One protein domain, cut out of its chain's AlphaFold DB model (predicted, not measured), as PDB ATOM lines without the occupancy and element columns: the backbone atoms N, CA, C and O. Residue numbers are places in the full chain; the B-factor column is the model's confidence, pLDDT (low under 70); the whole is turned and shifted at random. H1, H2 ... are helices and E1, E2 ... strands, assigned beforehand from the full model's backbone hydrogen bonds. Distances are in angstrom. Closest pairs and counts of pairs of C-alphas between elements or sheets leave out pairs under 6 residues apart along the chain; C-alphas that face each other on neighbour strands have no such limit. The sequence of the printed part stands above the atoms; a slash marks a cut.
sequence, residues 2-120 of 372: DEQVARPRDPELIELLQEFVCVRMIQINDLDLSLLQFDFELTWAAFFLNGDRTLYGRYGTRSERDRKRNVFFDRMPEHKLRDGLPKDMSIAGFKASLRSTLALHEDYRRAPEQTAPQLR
ATOM      1  N   ASP A   2     123.476 152.892 120.399       84.62
ATOM      2  CA  ASP A   2     122.178 152.205 120.597       84.62
ATOM      3  C   ASP A   2     122.236 151.000 121.554       84.62
ATOM      4  O   ASP A   2     121.626 151.046 122.614       84.62
ATOM      5  N   GLU A   3     123.043 149.974 121.264       87.19
ATOM      6  CA  GLU A   3     123.161 148.804 122.155       87.19
ATOM      7  C   GLU A   3     123.646 149.166 123.570       87.19
ATOM      8  O   GLU A   3     123.133 148.637 124.549       87.19
ATOM      9  N   GLN A   4     124.599 150.094 123.683       89.50
ATOM     10  CA  GLN A   4     125.181 150.503 124.966       89.50
ATOM     11  C   GLN A   4     124.182 151.258 125.851       89.50
ATOM     12  O   GLN A   4     124.330 151.232 127.065       89.50
ATOM     13  N   VAL A   5     123.180 151.915 125.259       91.94
ATOM     14  CA  VAL A   5     122.119 152.627 125.990       91.94
ATOM     15  C   VAL A   5     120.897 151.737 126.205       91.94
ATOM     16  O   VAL A   5     120.303 151.769 127.274       91.94
ATOM     17  N   ALA A   6     120.525 150.914 125.222       91.31
ATOM     18  CA  ALA A   6     119.375 150.016 125.322       91.31
ATOM     19  C   ALA A   6     119.636 148.806 126.236       91.31
ATOM     20  O   ALA A   6     118.696 148.216 126.765       91.31
ATOM     21  N   ARG A   7     120.903 148.400 126.384       93.38
ATOM     22  CA  ARG A   7     121.358 147.302 127.250       93.38
ATOM     23  C   ARG A   7     122.630 147.732 127.992       93.38
ATOM     24  O   ARG A   7     123.714 147.208 127.710       93.38
ATOM     25  N   PRO A   8     122.521 148.720 128.895       94.06
ATOM     26  CA  PRO A   8     123.679 149.302 129.552       94.06
ATOM     27  C   PRO A   8     124.367 148.275 130.453       94.06
ATOM     28  O   PRO A   8     123.723 147.468 131.118       94.06
ATOM     29  N   ARG A   9     125.703 148.299 130.442       95.19
ATOM     30  CA  ARG A   9     126.564 147.507 131.342       95.19
ATOM     31  C   ARG A   9     127.362 148.380 132.311       95.19
ATOM     32  O   ARG A   9     127.945 147.859 133.253       95.19
ATOM     33  N   ASP A  10     127.424 149.679 132.039       96.00
ATOM     34  CA  ASP A  10     128.063 150.681 132.888       96.00
ATOM     35  C   ASP A  10     127.135 150.966 134.088       96.00
ATOM     36  O   ASP A  10     125.993 151.376 133.853       96.00
ATOM     37  N   PRO A  11     127.571 150.724 135.342       97.62
ATOM     38  CA  PRO A  11     126.724 150.900 136.525       97.62
ATOM     39  C   PRO A  11     126.186 152.323 136.694       97.62
ATOM     40  O   PRO A  11     125.015 152.504 137.003       97.62
ATOM     41  N   GLU A  12     127.009 153.332 136.412       97.50
ATOM     42  CA  GLU A  12     126.627 154.740 136.540       97.50
ATOM     43  C   GLU A  12     125.577 155.122 135.488       97.50
ATOM     44  O   GLU A  12     124.649 155.876 135.770       97.50
ATOM     45  N   LEU A  13     125.685 154.583 134.265       97.69
ATOM     46  CA  LEU A  13     124.647 154.772 133.250       97.69
ATOM     47  C   LEU A  13     123.331 154.103 133.665       97.69
ATOM     48  O   LEU A  13     122.271 154.676 133.428       97.69
ATOM     49  N   ILE A  14     123.387 152.909 134.267       98.25
ATOM     50  CA  ILE A  14     122.194 152.209 134.769       98.25
ATOM     51  C   ILE A  14     121.490 153.060 135.829       98.25
ATOM     52  O   ILE A  14     120.288 153.276 135.706       98.25
ATOM     53  N   GLU A  15     122.229 153.563 136.819       98.31
ATOM     54  CA  GLU A  15     121.692 154.427 137.880       98.31
ATOM     55  C   GLU A  15     121.082 155.709 137.308       98.31
ATOM     56  O   GLU A  15     119.938 156.032 137.609       98.31
ATOM     57  N   LEU A  16     121.786 156.402 136.405       98.31
ATOM     58  CA  LEU A  16     121.247 157.610 135.775       98.31
ATOM     59  C   LEU A  16     119.947 157.339 135.021       98.31
ATOM     60  O   LEU A  16     119.020 158.128 135.134       98.31
ATOM     61  N   LEU A  17     119.863 156.252 134.248       97.94
ATOM     62  CA  LEU A  17     118.669 155.937 133.458       97.94
ATOM     63  C   LEU A  17     117.455 155.559 134.325       97.94
ATOM     64  O   LEU A  17     116.335 155.661 133.829       97.94
ATOM     65  N   GLN A  18     117.643 155.166 135.592       97.81
ATOM     66  CA  GLN A  18     116.536 154.924 136.533       97.81
ATOM     67  C   GLN A  18     115.806 156.215 136.931       97.81
ATOM     68  O   GLN A  18     114.618 156.163 137.241       97.81
ATOM     69  N   GLU A  19     116.473 157.368 136.838       98.00
ATOM     70  CA  GLU A  19     115.875 158.689 137.081       98.00
ATOM     71  C   GLU A  19     115.024 159.187 135.894       98.00
ATOM     72  O   GLU A  19     114.373 160.228 135.977       98.00
ATOM     73  N   PHE A  20     115.008 158.455 134.772       98.00
ATOM     74  CA  PHE A  20     114.270 158.815 133.561       98.00
ATOM     75  C   PHE A  20     113.204 157.780 133.209       98.00
ATOM     76  O   PHE A  20     113.419 156.568 133.255       98.00
ATOM     77  N   VAL A  21     112.072 158.258 132.688       97.38
ATOM     78  CA  VAL A  21     111.149 157.401 131.936       97.38
ATOM     79  C   VAL A  21     111.742 157.159 130.546       97.38
ATOM     80  O   VAL A  21     111.634 157.993 129.647       97.38
ATOM     81  N   CYS A  22     112.403 156.016 130.373       96.38
ATOM     82  CA  CYS A  22     113.083 155.672 129.128       96.38
ATOM     83  C   CYS A  22     112.115 155.102 128.081       96.38
ATOM     84  O   CYS A  22     111.523 154.040 128.273       96.38
ATOM     85  N   VAL A  23     112.017 155.769 126.927       94.31
ATOM     86  CA  VAL A  23     111.239 155.308 125.768       94.31
ATOM     87  C   VAL A  23     112.182 155.076 124.592       94.31
ATOM     88  O   VAL A  23     112.938 155.967 124.208       94.31
ATOM     89  N   ARG A  24     112.137 153.877 123.999       92.94
ATOM     90  CA  ARG A  24     112.943 153.531 122.821       92.94
ATOM     91  C   ARG A  24     112.066 153.466 121.578       92.94
ATOM     92  O   ARG A  24     111.212 152.593 121.466       92.94
ATOM     93  N   MET A  25     112.346 154.345 120.623       89.75
ATOM     94  CA  MET A  25     111.748 154.320 119.290       89.75
ATOM     95  C   MET A  25     112.740 153.716 118.297       89.75
ATOM     96  O   MET A  25     113.883 154.153 118.205       89.75
ATOM     97  N   ILE A  26     112.307 152.686 117.568       88.19
ATOM     98  CA  ILE A  26     113.119 151.990 116.550       88.19
ATOM     99  C   ILE A  26     112.655 152.284 115.118       88.19
ATOM    100  O   ILE A  26     113.289 151.858 114.156       88.19
ATOM    101  N   GLN A  27     111.547 153.011 114.985       87.69
ATOM    102  CA  GLN A  27     110.970 153.485 113.735       87.69
ATOM    103  C   GLN A  27     110.683 154.978 113.879       87.69
ATOM    104  O   GLN A  27     110.387 155.448 114.976       87.69
ATOM    105  N   ILE A  28     110.796 155.709 112.770       88.12
ATOM    106  CA  ILE A  28     110.488 157.145 112.718       88.12
ATOM    107  C   ILE A  28     109.030 157.402 112.304       88.12
ATOM    108  O   ILE A  28     108.618 158.546 112.174       88.12
ATOM    109  N   ASN A  29     108.260 156.338 112.074       89.19
ATOM    110  CA  ASN A  29     106.851 156.440 111.731       89.19
ATOM    111  C   ASN A  29     106.086 157.217 112.805       89.19
ATOM    112  O   ASN A  29     106.310 156.989 113.996       89.19
ATOM    113  N   ASP A  30     105.234 158.144 112.369       89.19
ATOM    114  CA  ASP A  30     104.440 159.028 113.231       89.19
ATOM    115  C   ASP A  30     105.272 159.887 114.212       89.19
ATOM    116  O   ASP A  30     104.740 160.429 115.184       89.19
ATOM    117  N   LEU A  31     106.588 160.034 113.984       90.75
ATOM    118  CA  LEU A  31     107.430 160.898 114.809       90.75
ATOM    119  C   LEU A  31     106.988 162.358 114.640       90.75
ATOM    120  O   LEU A  31     106.977 162.871 113.525       90.75
ATOM    121  N   ASP A  32     106.694 163.040 115.747       91.00
ATOM    122  CA  ASP A  32     106.356 164.466 115.743       91.00
ATOM    123  C   ASP A  32     107.589 165.316 115.382       91.00
ATOM    124  O   ASP A  32     108.415 165.649 116.239       91.00
ATOM    125  N   LEU A  33     107.712 165.680 114.104       89.19
ATOM    126  CA  LEU A  33     108.812 166.492 113.572       89.19
ATOM    127  C   LEU A  33     108.712 167.966 113.990       89.19
ATOM    128  O   LEU A  33     109.695 168.702 113.883       89.19
ATOM    129  N   SER A  34     107.557 168.403 114.503       86.50
ATOM    130  CA  SER A  34     107.407 169.741 115.088       86.50
ATOM    131  C   SER A  34     108.039 169.846 116.481       86.50
ATOM    132  O   SER A  34     108.308 170.946 116.963       86.50
ATOM    133  N   LEU A  35     108.303 168.704 117.124       89.44
ATOM    134  CA  LEU A  35     108.917 168.616 118.447       89.44
ATOM    135  C   LEU A  35     110.339 168.042 118.384       89.44
ATOM    136  O   LEU A  35     111.268 168.577 118.996       89.44
ATOM    137  N   LEU A  36     110.521 166.951 117.641       91.50
ATOM    138  CA  LEU A  36     111.727 166.125 117.638       91.50
ATOM    139  C   LEU A  36     112.552 166.363 116.371       91.50
ATOM    140  O   LEU A  36     112.685 165.497 115.511       91.50
ATOM    141  N   GLN A  37     113.125 167.560 116.268       88.94
ATOM    142  CA  GLN A  37     114.060 167.925 115.198       88.94
ATOM    143  C   GLN A  37     115.478 167.442 115.519       88.94
ATOM    144  O   GLN A  37     115.980 167.698 116.608       88.94
ATOM    145  N   PHE A  38     116.138 166.762 114.588       90.81
ATOM    146  CA  PHE A  38     117.524 166.307 114.716       90.81
ATOM    147  C   PHE A  38     118.106 166.042 113.332       90.81
ATOM    148  O   PHE A  38     117.399 166.084 112.326       90.81
ATOM    149  N   ASP A  39     119.397 165.743 113.284       90.38
ATOM    150  CA  ASP A  39     120.030 165.306 112.055       90.38
ATOM    151  C   ASP A  39     119.515 163.911 111.644       90.38
ATOM    152  O   ASP A  39     119.837 162.885 112.248       90.38
ATOM    153  N   PHE A  40     118.719 163.857 110.576       89.06
ATOM    154  CA  PHE A  40     118.124 162.617 110.077       89.06
ATOM    155  C   PHE A  40     119.127 161.643 109.423       89.06
ATOM    156  O   PHE A  40     118.743 160.529 109.057       89.06
ATOM    157  N   GLU A  41     120.409 162.004 109.300       85.00
ATOM    158  CA  GLU A  41     121.491 161.085 108.905       85.00
ATOM    159  C   GLU A  41     122.084 160.301 110.087       85.00
ATOM    160  O   GLU A  41     122.933 159.410 109.896       85.00
ATOM    161  N   LEU A  42     121.648 160.607 111.314       87.12
ATOM    162  CA  LEU A  42     122.054 159.880 112.505       87.12
ATOM    163  C   LEU A  42     121.460 158.472 112.518       87.12
ATOM    164  O   LEU A  42     120.310 158.224 112.162       87.12
ATOM    165  N   THR A  43     122.270 157.523 112.983       81.69
ATOM    166  CA  THR A  43     121.826 156.149 113.255       81.69
ATOM    167  C   THR A  43     121.276 155.984 114.669       81.69
ATOM    168  O   THR A  43     120.801 154.906 115.011       81.69
ATOM    169  N   TRP A  44     121.420 157.007 115.513       89.50
ATOM    170  CA  TRP A  44     120.938 157.037 116.886       89.50
ATOM    171  C   TRP A  44     120.893 158.491 117.374       89.50
ATOM    172  O   TRP A  44     121.835 159.246 117.131       89.50
ATOM    173  N   ALA A  45     119.815 158.856 118.063       93.12
ATOM    174  CA  ALA A  45     119.635 160.133 118.741       93.12
ATOM    175  C   ALA A  45     118.811 159.908 120.017       93.12
ATOM    176  O   ALA A  45     118.057 158.936 120.115       93.12
ATOM    177  N   ALA A  46     118.952 160.807 120.980       95.75
ATOM    178  CA  ALA A  46     118.183 160.853 122.210       95.75
ATOM    179  C   ALA A  46     117.651 162.270 122.427       95.75
ATOM    180  O   ALA A  46     118.263 163.257 122.018       95.75
ATOM    181  N   PHE A  47     116.511 162.356 123.095       96.81
ATOM    182  CA  PHE A  47     115.879 163.609 123.473       96.81
ATOM    183  C   PHE A  47     115.509 163.535 124.945       96.81
ATOM    184  O   PHE A  47     115.098 162.485 125.438       96.81
ATOM    185  N   PHE A  48     115.628 164.663 125.626       97.19
ATOM    186  CA  PHE A  48     115.286 164.797 127.030       97.19
ATOM    187  C   PHE A  48     114.080 165.718 127.149       97.19
ATOM    188  O   PHE A  48     114.192 166.905 126.854       97.19
ATOM    189  N   LEU A  49     112.923 165.184 127.535       95.00
ATOM    190  CA  LEU A  49     111.667 165.934 127.557       95.00
ATOM    191  C   LEU A  49     110.991 165.856 128.922       95.00
ATOM    192  O   LEU A  49     111.091 164.852 129.622       95.00
ATOM    193  N   ASN A  50     110.243 166.902 129.246       95.00
ATOM    194  CA  ASN A  50     109.275 166.897 130.329       95.00
ATOM    195  C   ASN A  50     107.918 166.326 129.874       95.00
ATOM    196  O   ASN A  50     107.605 166.314 128.681       95.00
ATOM    197  N   GLY A  51     107.067 165.931 130.827       92.38
ATOM    198  CA  GLY A  51     105.722 165.401 130.546       92.38
ATOM    199  C   GLY A  51     104.787 166.379 129.814       92.38
ATOM    200  O   GLY A  51     103.888 165.952 129.095       92.38
ATOM    201  N   ASP A  52     105.035 167.686 129.923       92.81
ATOM    202  CA  ASP A  52     104.317 168.746 129.194       92.81
ATOM    203  C   ASP A  52     104.874 169.021 127.780       92.81
ATOM    204  O   ASP A  52     104.466 169.976 127.114       92.81
ATOM    205  N   ARG A  53     105.791 168.168 127.298       92.06
ATOM    206  CA  ARG A  53     106.510 168.300 126.020       92.06
ATOM    207  C   ARG A  53     107.487 169.481 125.967       92.06
ATOM    208  O   ARG A  53     107.869 169.904 124.872       92.06
ATOM    209  N   THR A  54     107.897 170.044 127.101       94.44
ATOM    210  CA  THR A  54     109.058 170.945 127.140       94.44
ATOM    211  C   THR A  54     110.314 170.140 126.846       94.44
ATOM    212  O   THR A  54     110.578 169.128 127.491       94.44
ATOM    213  N   LEU A  55     111.082 170.572 125.849       95.75
ATOM    214  CA  LEU A  55     112.317 169.905 125.466       95.75
ATOM    215  C   LEU A  55     113.482 170.491 126.267       95.75
ATOM    216  O   LEU A  55     113.770 171.678 126.153       95.75
ATOM    217  N   TYR A  56     114.167 169.661 127.049       96.75
ATOM    218  CA  TYR A  56     115.368 170.057 127.784       96.75
ATOM    219  C   TYR A  56     116.608 170.035 126.912       96.75
ATOM    220  O   TYR A  56     117.447 170.914 127.062       96.75
ATOM    221  N   GLY A  57     116.734 169.079 125.997       95.94
ATOM    222  CA  GLY A  57     117.895 168.970 125.121       95.94
ATOM    223  C   GLY A  57     117.882 167.705 124.280       95.94
ATOM    224  O   GLY A  57     116.974 166.874 124.370       95.94
ATOM    225  N   ARG A  58     118.903 167.582 123.443       96.19
ATOM    226  CA  ARG A  58     119.108 166.474 122.506       96.19
ATOM    227  C   ARG A  58     120.459 165.827 122.770       96.19
ATOM    228  O   ARG A  58     121.324 166.439 123.379       96.19
ATOM    229  N   TYR A  59     120.687 164.617 122.287       96.19
ATOM    230  CA  TYR A  59     122.016 164.010 122.230       96.19
ATOM    231  C   TYR A  59     122.099 163.105 121.001       96.19
ATOM    232  O   TYR A  59     121.112 162.486 120.614       96.19
ATOM    233  N   GLY A  60     123.263 163.027 120.370       91.88
ATOM    234  CA  GLY A  60     123.402 162.386 119.063       91.88
ATOM    235  C   GLY A  60     124.012 163.341 118.051       91.88
ATOM    236  O   GLY A  60     123.390 164.326 117.682       91.88
ATOM    237  N   THR A  61     125.231 163.054 117.612       87.62
ATOM    238  CA  THR A  61     125.963 163.863 116.632       87.62
ATOM    239  C   THR A  61     126.769 162.953 115.724       87.62
ATOM    240  O   THR A  61     127.128 161.836 116.105       87.62
ATOM    241  N   ARG A  62     127.059 163.440 114.520       84.31
ATOM    242  CA  ARG A  62     127.928 162.785 113.556       84.31
ATOM    243  C   ARG A  62     128.596 163.835 112.685       84.31
ATOM    244  O   ARG A  62     127.959 164.805 112.293       84.31
ATOM    245  N   SER A  63     129.849 163.601 112.328       81.25
ATOM    246  CA  SER A  63     130.565 164.432 111.360       81.25
ATOM    247  C   SER A  63     131.285 163.585 110.312       81.25
ATOM    248  O   SER A  63     131.280 162.351 110.343       81.25
ATOM    249  N   GLU A  64     131.966 164.250 109.381       73.19
ATOM    250  CA  GLU A  64     132.868 163.593 108.435       73.19
ATOM    251  C   GLU A  64     134.009 162.816 109.117       73.19
ATOM    252  O   GLU A  64     134.520 161.852 108.539       73.19
ATOM    253  N   ARG A  65     134.376 163.171 110.359       69.38
ATOM    254  CA  ARG A  65     135.435 162.487 111.120       69.38
ATOM    255  C   ARG A  65     135.086 161.032 111.409       69.38
ATOM    256  O   ARG A  65     135.970 160.174 111.374       69.38
ATOM    257  N   ASP A  66     133.798 160.726 111.562       57.25
ATOM    258  CA  ASP A  66     133.309 159.356 111.746       57.25
ATOM    259  C   ASP A  66     133.511 158.476 110.491       57.25
ATOM    260  O   ASP A  66     133.385 157.248 110.559       57.25
ATOM    261  N   ARG A  67     133.852 159.061 109.328       48.59
ATOM    262  CA  ARG A  67     133.991 158.353 108.043       48.59
ATOM    263  C   ARG A  67     135.348 157.687 107.825       48.59
ATOM    264  O   ARG A  67     135.437 156.835 106.941       48.59
ATOM    265  N   LYS A  68     136.371 157.948 108.656       44.59
ATOM    266  CA  LYS A  68     137.635 157.170 108.625       44.59
ATOM    267  C   LYS A  68     137.443 155.683 108.983       44.59
ATOM    268  O   LYS A  68     138.405 154.932 109.060       44.59
ATOM    269  N   ARG A  69     136.195 155.248 109.185       38.38
ATOM    270  CA  ARG A  69     135.802 153.900 109.572       38.38
ATOM    271  C   ARG A  69     134.596 153.405 108.761       38.38
ATOM    272  O   ARG A  69     133.641 152.881 109.327       38.38
ATOM    273  N   ASN A  70     134.592 153.577 107.437       35.94
ATOM    274  CA  ASN A  70     133.613 152.884 106.589       35.94
ATOM    275  C   ASN A  70     133.968 151.385 106.501       35.94
ATOM    276  O   ASN A  70     134.646 150.922 105.589       35.94
ATOM    277  N   VAL A  71     133.433 150.635 107.466       37.91
ATOM    278  CA  VAL A  71     133.559 149.183 107.715       37.91
ATOM    279  C   VAL A  71     132.971 148.288 106.602       37.91
ATOM    280  O   VAL A  71     132.729 147.108 106.818       37.91
ATOM    281  N   PHE A  72     132.712 148.814 105.402       35.69
ATOM    282  CA  PHE A  72     132.271 147.998 104.260       35.69
ATOM    283  C   PHE A  72     133.413 147.594 103.317       35.69
ATOM    284  O   PHE A  72     133.225 146.672 102.527       35.69
ATOM    285  N   PHE A  73     134.593 148.219 103.426       34.47
ATOM    286  CA  PHE A  73     135.773 147.872 102.620       34.47
ATOM    287  C   PHE A  73     136.950 147.295 103.423       34.47
ATOM    288  O   PHE A  73     137.793 146.624 102.832       34.47
ATOM    289  N   ASP A  74     136.970 147.430 104.753       34.97
ATOM    290  CA  ASP A  74     137.987 146.794 105.603       34.97
ATOM    291  C   ASP A  74     137.609 145.344 105.937       34.97
ATOM    292  O   ASP A  74     137.166 145.007 107.033       34.97
ATOM    293  N   ARG A  75     137.807 144.448 104.966       31.41
ATOM    294  CA  ARG A  75     138.064 143.024 105.238       31.41
ATOM    295  C   ARG A  75     139.569 142.802 105.434       31.41
ATOM    296  O   ARG A  75     140.175 142.018 104.709       31.41
ATOM    297  N   MET A  76     140.171 143.498 106.392       31.61
ATOM    298  CA  MET A  76     141.551 143.258 106.826       31.61
ATOM    299  C   MET A  76     141.553 142.918 108.325       31.61
ATOM    300  O   MET A  76     140.836 143.570 109.089       31.61
ATOM    301  N   PRO A  77     142.285 141.870 108.746       32.88
ATOM    302  CA  PRO A  77     142.253 141.370 110.110       32.88
ATOM    303  C   PRO A  77     142.983 142.289 111.096       32.88
ATOM    304  O   PRO A  77     143.831 143.106 110.747       32.88
ATOM    305  N   GLU A  78     142.588 142.114 112.349       37.91
ATOM    306  CA  GLU A  78     142.955 142.824 113.566       37.91
ATOM    307  C   GLU A  78     144.462 143.073 113.747       37.91
ATOM    308  O   GLU A  78     145.268 142.151 113.692       37.91
ATOM    309  N   HIS A  79     144.818 144.324 114.065       33.47
ATOM    310  CA  HIS A  79     145.543 144.750 115.275       33.47
ATOM    311  C   HIS A  79     146.411 145.995 115.008       33.47
ATOM    312  O   HIS A  79     147.289 145.997 114.156       33.47
ATOM    313  N   LYS A  80     146.224 147.015 115.861       33.34
ATOM    314  CA  LYS A  80     147.076 148.210 116.045       33.34
ATOM    315  C   LYS A  80     146.992 149.311 114.974       33.34
ATOM    316  O   LYS A  80     147.987 149.674 114.365       33.34
ATOM    317  N   LEU A  81     145.847 149.991 114.923       35.50
ATOM    318  CA  LEU A  81     145.834 151.446 114.723       35.50
ATOM    319  C   LEU A  81     145.350 152.098 116.014       35.50
ATOM    320  O   LEU A  81     144.165 152.326 116.252       35.50
ATOM    321  N   ARG A  82     146.319 152.315 116.896       37.97
ATOM    322  CA  ARG A  82     146.214 153.177 118.063       37.97
ATOM    323  C   ARG A  82     146.486 154.597 117.561       37.97
ATOM    324  O   ARG A  82     147.577 155.077 117.780       37.97
ATOM    325  N   ASP A  83     145.535 155.168 116.819       38.53
ATOM    326  CA  ASP A  83     145.472 156.584 116.412       38.53
ATOM    327  C   ASP A  83     144.067 156.870 115.860       38.53
ATOM    328  O   ASP A  83     143.778 156.716 114.674       38.53
ATOM    329  N   GLY A  84     143.138 157.228 116.744       37.50
ATOM    330  CA  GLY A  84     141.768 157.571 116.375       37.50
ATOM    331  C   GLY A  84     141.242 158.636 117.317       37.50
ATOM    332  O   GLY A  84     140.784 158.313 118.410       37.50
ATOM    333  N   LEU A  85     141.341 159.901 116.904       39.56
ATOM    334  CA  LEU A  85     140.641 161.017 117.543       39.56
ATOM    335  C   LEU A  85     139.145 160.674 117.731       39.56
ATOM    336  O   LEU A  85     138.593 159.903 116.940       39.56
ATOM    337  N   PRO A  86     138.513 161.198 118.793       50.34
ATOM    338  CA  PRO A  86     137.283 160.651 119.349       50.34
ATOM    339  C   PRO A  86     136.103 160.706 118.376       50.34
ATOM    340  O   PRO A  86     135.977 161.630 117.572       50.34
ATOM    341  N   LYS A  87     135.228 159.701 118.502       68.81
ATOM    342  CA  LYS A  87     133.861 159.730 117.968       68.81
ATOM    343  C   LYS A  87     133.195 161.001 118.484       68.81
ATOM    344  O   LYS A  87     133.377 161.329 119.654       68.81
ATOM    345  N   ASP A  88     132.388 161.675 117.669       79.12
ATOM    346  CA  ASP A  88     131.710 162.910 118.105       79.12
ATOM    347  C   ASP A  88     130.706 162.660 119.264       79.12
ATOM    348  O   ASP A  88     130.144 163.600 119.814       79.12
ATOM    349  N   MET A  89     130.504 161.398 119.669       87.31
ATOM    350  CA  MET A  89     129.728 160.975 120.834       87.31
ATOM    351  C   MET A  89     130.502 159.975 121.697       87.31
ATOM    352  O   MET A  89     131.096 159.023 121.174       87.31
ATOM    353  N   SER A  90     130.337 160.075 123.015       91.62
ATOM    354  CA  SER A  90     130.746 159.033 123.961       91.62
ATOM    355  C   SER A  90     129.638 158.685 124.971       91.62
ATOM    356  O   SER A  90     128.615 159.373 125.067       91.62
ATOM    357  N   ILE A  91     129.836 157.590 125.717       93.56
ATOM    358  CA  ILE A  91     128.992 157.244 126.871       93.56
ATOM    359  C   ILE A  91     129.210 158.234 128.016       93.56
ATOM    360  O   ILE A  91     128.239 158.591 128.676       93.56
ATOM    361  N   ALA A  92     130.436 158.719 128.239       95.19
ATOM    362  CA  ALA A  92     130.694 159.709 129.281       95.19
ATOM    363  C   ALA A  92     129.993 161.041 128.976       95.19
ATOM    364  O   ALA A  92     129.289 161.553 129.844       95.19
ATOM    365  N   GLY A  93     130.059 161.524 127.728       95.62
ATOM    366  CA  GLY A  93     129.341 162.730 127.307       95.62
ATOM    367  C   GLY A  93     127.820 162.576 127.401       95.62
ATOM    368  O   GLY A  93     127.109 163.503 127.800       95.62
ATOM    369  N   PHE A  94     127.299 161.369 127.142       97.12
ATOM    370  CA  PHE A  94     125.878 161.077 127.328       97.12
ATOM    371  C   PHE A  94     125.486 161.105 128.810       97.12
ATOM    372  O   PHE A  94     124.511 161.764 129.161       97.12
ATOM    373  N   LYS A  95     126.275 160.475 129.694       97.88
ATOM    374  CA  LYS A  95     126.081 160.544 131.155       97.88
ATOM    375  C   LYS A  95     126.159 161.984 131.673       97.88
ATOM    376  O   LYS A  95     125.346 162.379 132.507       97.88
ATOM    377  N   ALA A  96     127.091 162.787 131.157       98.00
ATOM    378  CA  ALA A  96     127.196 164.207 131.483       98.00
ATOM    379  C   ALA A  96     125.929 164.975 131.069       98.00
ATOM    380  O   ALA A  96     125.364 165.702 131.883       98.00
ATOM    381  N   SER A  97     125.419 164.733 129.859       98.12
ATOM    382  CA  SER A  97     124.183 165.358 129.365       98.12
ATOM    383  C   SER A  97     122.944 164.935 130.174       98.12
ATOM    384  O   SER A  97     122.073 165.765 130.443       98.12
ATOM    385  N   LEU A  98     122.872 163.670 130.620       98.56
ATOM    386  CA  LEU A  98     121.821 163.181 131.526       98.56
ATOM    387  C   LEU A  98     121.858 163.925 132.869       98.56
ATOM    388  O   LEU A  98     120.826 164.411 133.325       98.56
ATOM    389  N   ARG A  99     123.041 164.098 133.472       98.38
ATOM    390  CA  ARG A  99     123.196 164.888 134.707       98.38
ATOM    391  C   ARG A  99     122.768 166.341 134.532       98.38
ATOM    392  O   ARG A  99     122.007 166.849 135.350       98.38
ATOM    393  N   SER A 100     123.227 166.999 133.467       97.56
ATOM    394  CA  SER A 100     122.842 168.384 133.167       97.56
ATOM    395  C   SER A 100     121.332 168.520 132.959       97.56
ATOM    396  O   SER A 100     120.738 169.513 133.375       97.56
ATOM    397  N   THR A 101     120.704 167.503 132.371       98.00
ATOM    398  CA  THR A 101     119.249 167.429 132.215       98.00
ATOM    399  C   THR A 101     118.535 167.288 133.555       98.00
ATOM    400  O   THR A 101     117.579 168.022 133.788       98.00
ATOM    401  N   LEU A 102     118.982 166.394 134.445       98.19
ATOM    402  CA  LEU A 102     118.384 166.236 135.778       98.19
ATOM    403  C   LEU A 102     118.491 167.530 136.593       98.19
ATOM    404  O   LEU A 102     117.510 167.954 137.196       98.19
ATOM    405  N   ALA A 103     119.642 168.206 136.542       96.81
ATOM    406  CA  ALA A 103     119.820 169.504 137.190       96.81
ATOM    407  C   ALA A 103     118.842 170.560 136.642       96.81
ATOM    408  O   ALA A 103     118.154 171.221 137.416       96.81
ATOM    409  N   LEU A 104     118.710 170.668 135.314       96.56
ATOM    410  CA  LEU A 104     117.743 171.583 134.698       96.56
ATOM    411  C   LEU A 104     116.291 171.204 135.030       96.56
ATOM    412  O   LEU A 104     115.444 172.081 135.188       96.56
ATOM    413  N   HIS A 105     115.988 169.909 135.136       97.62
ATOM    414  CA  HIS A 105     114.664 169.443 135.524       97.62
ATOM    415  C   HIS A 105     114.321 169.856 136.958       97.62
ATOM    416  O   HIS A 105     113.201 170.298 137.201       97.62
ATOM    417  N   GLU A 106     115.269 169.784 137.895       97.38
ATOM    418  CA  GLU A 106     115.071 170.285 139.259       97.38
ATOM    419  C   GLU A 106     114.733 171.779 139.284       97.38
ATOM    420  O   GLU A 106     113.784 172.188 139.958       97.38
ATOM    421  N   ASP A 107     115.447 172.582 138.497       95.81
ATOM    422  CA  ASP A 107     115.161 174.013 138.359       95.81
ATOM    423  C   ASP A 107     113.779 174.250 137.731       95.81
ATOM    424  O   ASP A 107     113.012 175.097 138.194       95.81
ATOM    425  N   TYR A 108     113.411 173.451 136.724       96.44
ATOM    426  CA  TYR A 108     112.081 173.483 136.116       96.44
ATOM    427  C   TYR A 108     110.976 173.135 137.121       96.44
ATOM    428  O   TYR A 108     109.942 173.795 137.137       96.44
ATOM    429  N   ARG A 109     111.176 172.125 137.976       96.38
ATOM    430  CA  ARG A 109     110.191 171.743 139.003       96.38
ATOM    431  C   ARG A 109     110.014 172.824 140.065       96.38
ATOM    432  O   ARG A 109     108.903 172.999 140.557       96.38
ATOM    433  N   ARG A 110     111.095 173.516 140.440       97.31
ATOM    434  CA  ARG A 110     111.068 174.563 141.474       97.31
ATOM    435  C   ARG A 110     110.447 175.869 140.984       97.31
ATOM    436  O   ARG A 110     109.729 176.496 141.755       97.31
ATOM    437  N   ALA A 111     110.746 176.274 139.750       96.38
ATOM    438  CA  ALA A 111     110.336 177.563 139.191       96.38
ATOM    439  C   ALA A 111     110.019 177.451 137.682       96.38
ATOM    440  O   ALA A 111     110.758 177.979 136.837       96.38
ATOM    441  N   PRO A 112     108.939 176.746 137.296       94.25
ATOM    442  CA  PRO A 112     108.601 176.525 135.889       94.25
ATOM    443  C   PRO A 112     108.351 177.834 135.130       94.25
ATOM    444  O   PRO A 112     108.695 177.942 133.954       94.25
ATOM    445  N   GLU A 113     107.818 178.861 135.790       94.25
ATOM    446  CA  GLU A 113     107.587 180.185 135.208       94.25
ATOM    447  C   GLU A 113     108.879 180.914 134.806       94.25
ATOM    448  O   GLU A 113     108.843 181.763 133.915       94.25
ATOM    449  N   GLN A 114     110.019 180.553 135.404       91.62
ATOM    450  CA  GLN A 114     111.336 181.123 135.095       91.62
ATOM    451  C   GLN A 114     112.097 180.268 134.077       91.62
ATOM    452  O   GLN A 114     112.745 180.803 133.173       91.62
ATOM    453  N   THR A 115     112.001 178.943 134.196       92.12
ATOM    454  CA  THR A 115     112.777 178.000 133.379       92.12
ATOM    455  C   THR A 115     112.106 177.705 132.036       92.12
ATOM    456  O   THR A 115     112.781 177.678 131.008       92.12
ATOM    457  N   ALA A 116     110.778 177.535 131.994       92.12
ATOM    458  CA  ALA A 116     110.067 177.184 130.763       92.12
ATOM    459  C   ALA A 116     110.263 178.199 129.622       92.12
ATOM    460  O   ALA A 116     110.495 177.753 128.497       92.12
ATOM    461  N   PRO A 117     110.222 179.534 129.848       91.06
ATOM    462  CA  PRO A 117     110.459 180.512 128.786       91.06
ATOM    463  C   PRO A 117     111.798 180.334 128.061       91.06
ATOM    464  O   PRO A 117     111.841 180.494 126.847       91.06
ATOM    465  N   GLN A 118     112.851 179.922 128.772       89.31
ATOM    466  CA  GLN A 118     114.202 179.724 128.222       89.31
ATOM    467  C   GLN A 118     114.313 178.483 127.319       89.31
ATOM    468  O   GLN A 118     115.319 178.282 126.643       89.31
ATOM    469  N   LEU A 119     113.294 177.618 127.329       92.88
ATOM    470  CA  LEU A 119     113.268 176.350 126.597       92.88
ATOM    471  C   LEU A 119     112.220 176.326 125.481       92.88
ATOM    472  O   LEU A 119     112.166 175.360 124.723       92.88
ATOM    473  N   ARG A 120     111.380 177.366 125.362       86.88
ATOM    474  CA  ARG A 120     110.276 177.407 124.383       86.88
ATOM    475  C   ARG A 120     110.769 177.243 122.952       86.88
ATOM    476  O   ARG A 120     110.202 176.462 122.189       86.88
TER     477      ARG A 120
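AT A GLANCE: This is residues 2 to 120 of the 372 residues of an uncharacterized protein of Planctomycetes bacterium (UniProt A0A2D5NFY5). One long helix, H4, has a small two-stranded hairpin, E1 and E2, packed along one side and the short helix H2 packed on another, while H5 folds back from the end of H4 to reach E2 with residues 116 to 120. Two unnamed loops stick out of this body: residues 29 to 34, and residues 70 to 83, which reach out past the small helix H3 at one end of the longest axis. The printed part has 119 residues, with five named helices and two named strands in the order H1 H2 E1 E2 H3 H4 H5; the sheet, E1 - E2, is antiparallel. The class is mostly helix, though under half of the residues are in named elements. The whole is loose, with a radius of gyration of the C-alphas of 17.3 A, and elongated, spanning 57 by 32 by 23 A.

HOW THE PARTS SIT: H1, residues 2 to 6, is close to but not clearly touching H2, residues 11 to 18; their closest C-alphas, Val 5 and Leu 13, are 8.0 A apart. H2 touches H4, residues 91 to 110, at residues 95 to 99 of H4 alone, with the C-alphas of Leu 13 and Lys 95 closest at 6.3 A. They run the same way at a steep tilt of 35.4 degrees, only just past shallow. E1, residues 46 to 49, and E2, residues 55 to 59, form an antiparallel hairpin at 167 degrees, with N 46 and O 59 at 2.8 A and N 48 and O 57 at 2.9 A, both within hydrogen-bond range. The closest C-alphas of E2 and H4, Tyr 56 and Thr 101, are 6.4 A apart. H3, residues 64 to 69, is apart from H4 and touches no helix. H5, residues 112 to 120, touches H4 only at the corner by their link, opposite ways at a steep tilt of 46 degrees, with Tyr 108 and Thr 115 closest at 5.3 A between C-alphas. The C-alphas of Leu 55 in E2 and Leu 119 in H5 are 6.6 A apart, the closest of that pair. In H1, H2 and H4 every O i to N i+4 pair is within hydrogen-bond range; H3 has 0 of 2, with 1 of 3 O i to N i+3 pairs, and H5 has 2 of 5, with 4 of 6.

IN THESE COORDINATES: H1 begins at C-alpha 2 (122.178, 152.205, 120.597), and H2 measures 11.0 A from first to last C-alpha. E2 measures 11.8 A. H4, the longest helix, runs 28.9 A from C-alpha 91 (128.992, 157.244, 126.871). H5 measures 11.7 A and ends at C-alpha 120 (110.276, 177.407, 124.383).

THE WHOLE: The C-alphas farthest apart, of Pro 77 and Glu 113, are 57.8 A apart. The printed part has no cut. The links H2 to E1, 27 residues, and H3 to H4, 21 residues, are long. The mean pLDDT of the printed part is 82.9; residues 65 to 87 are under 70.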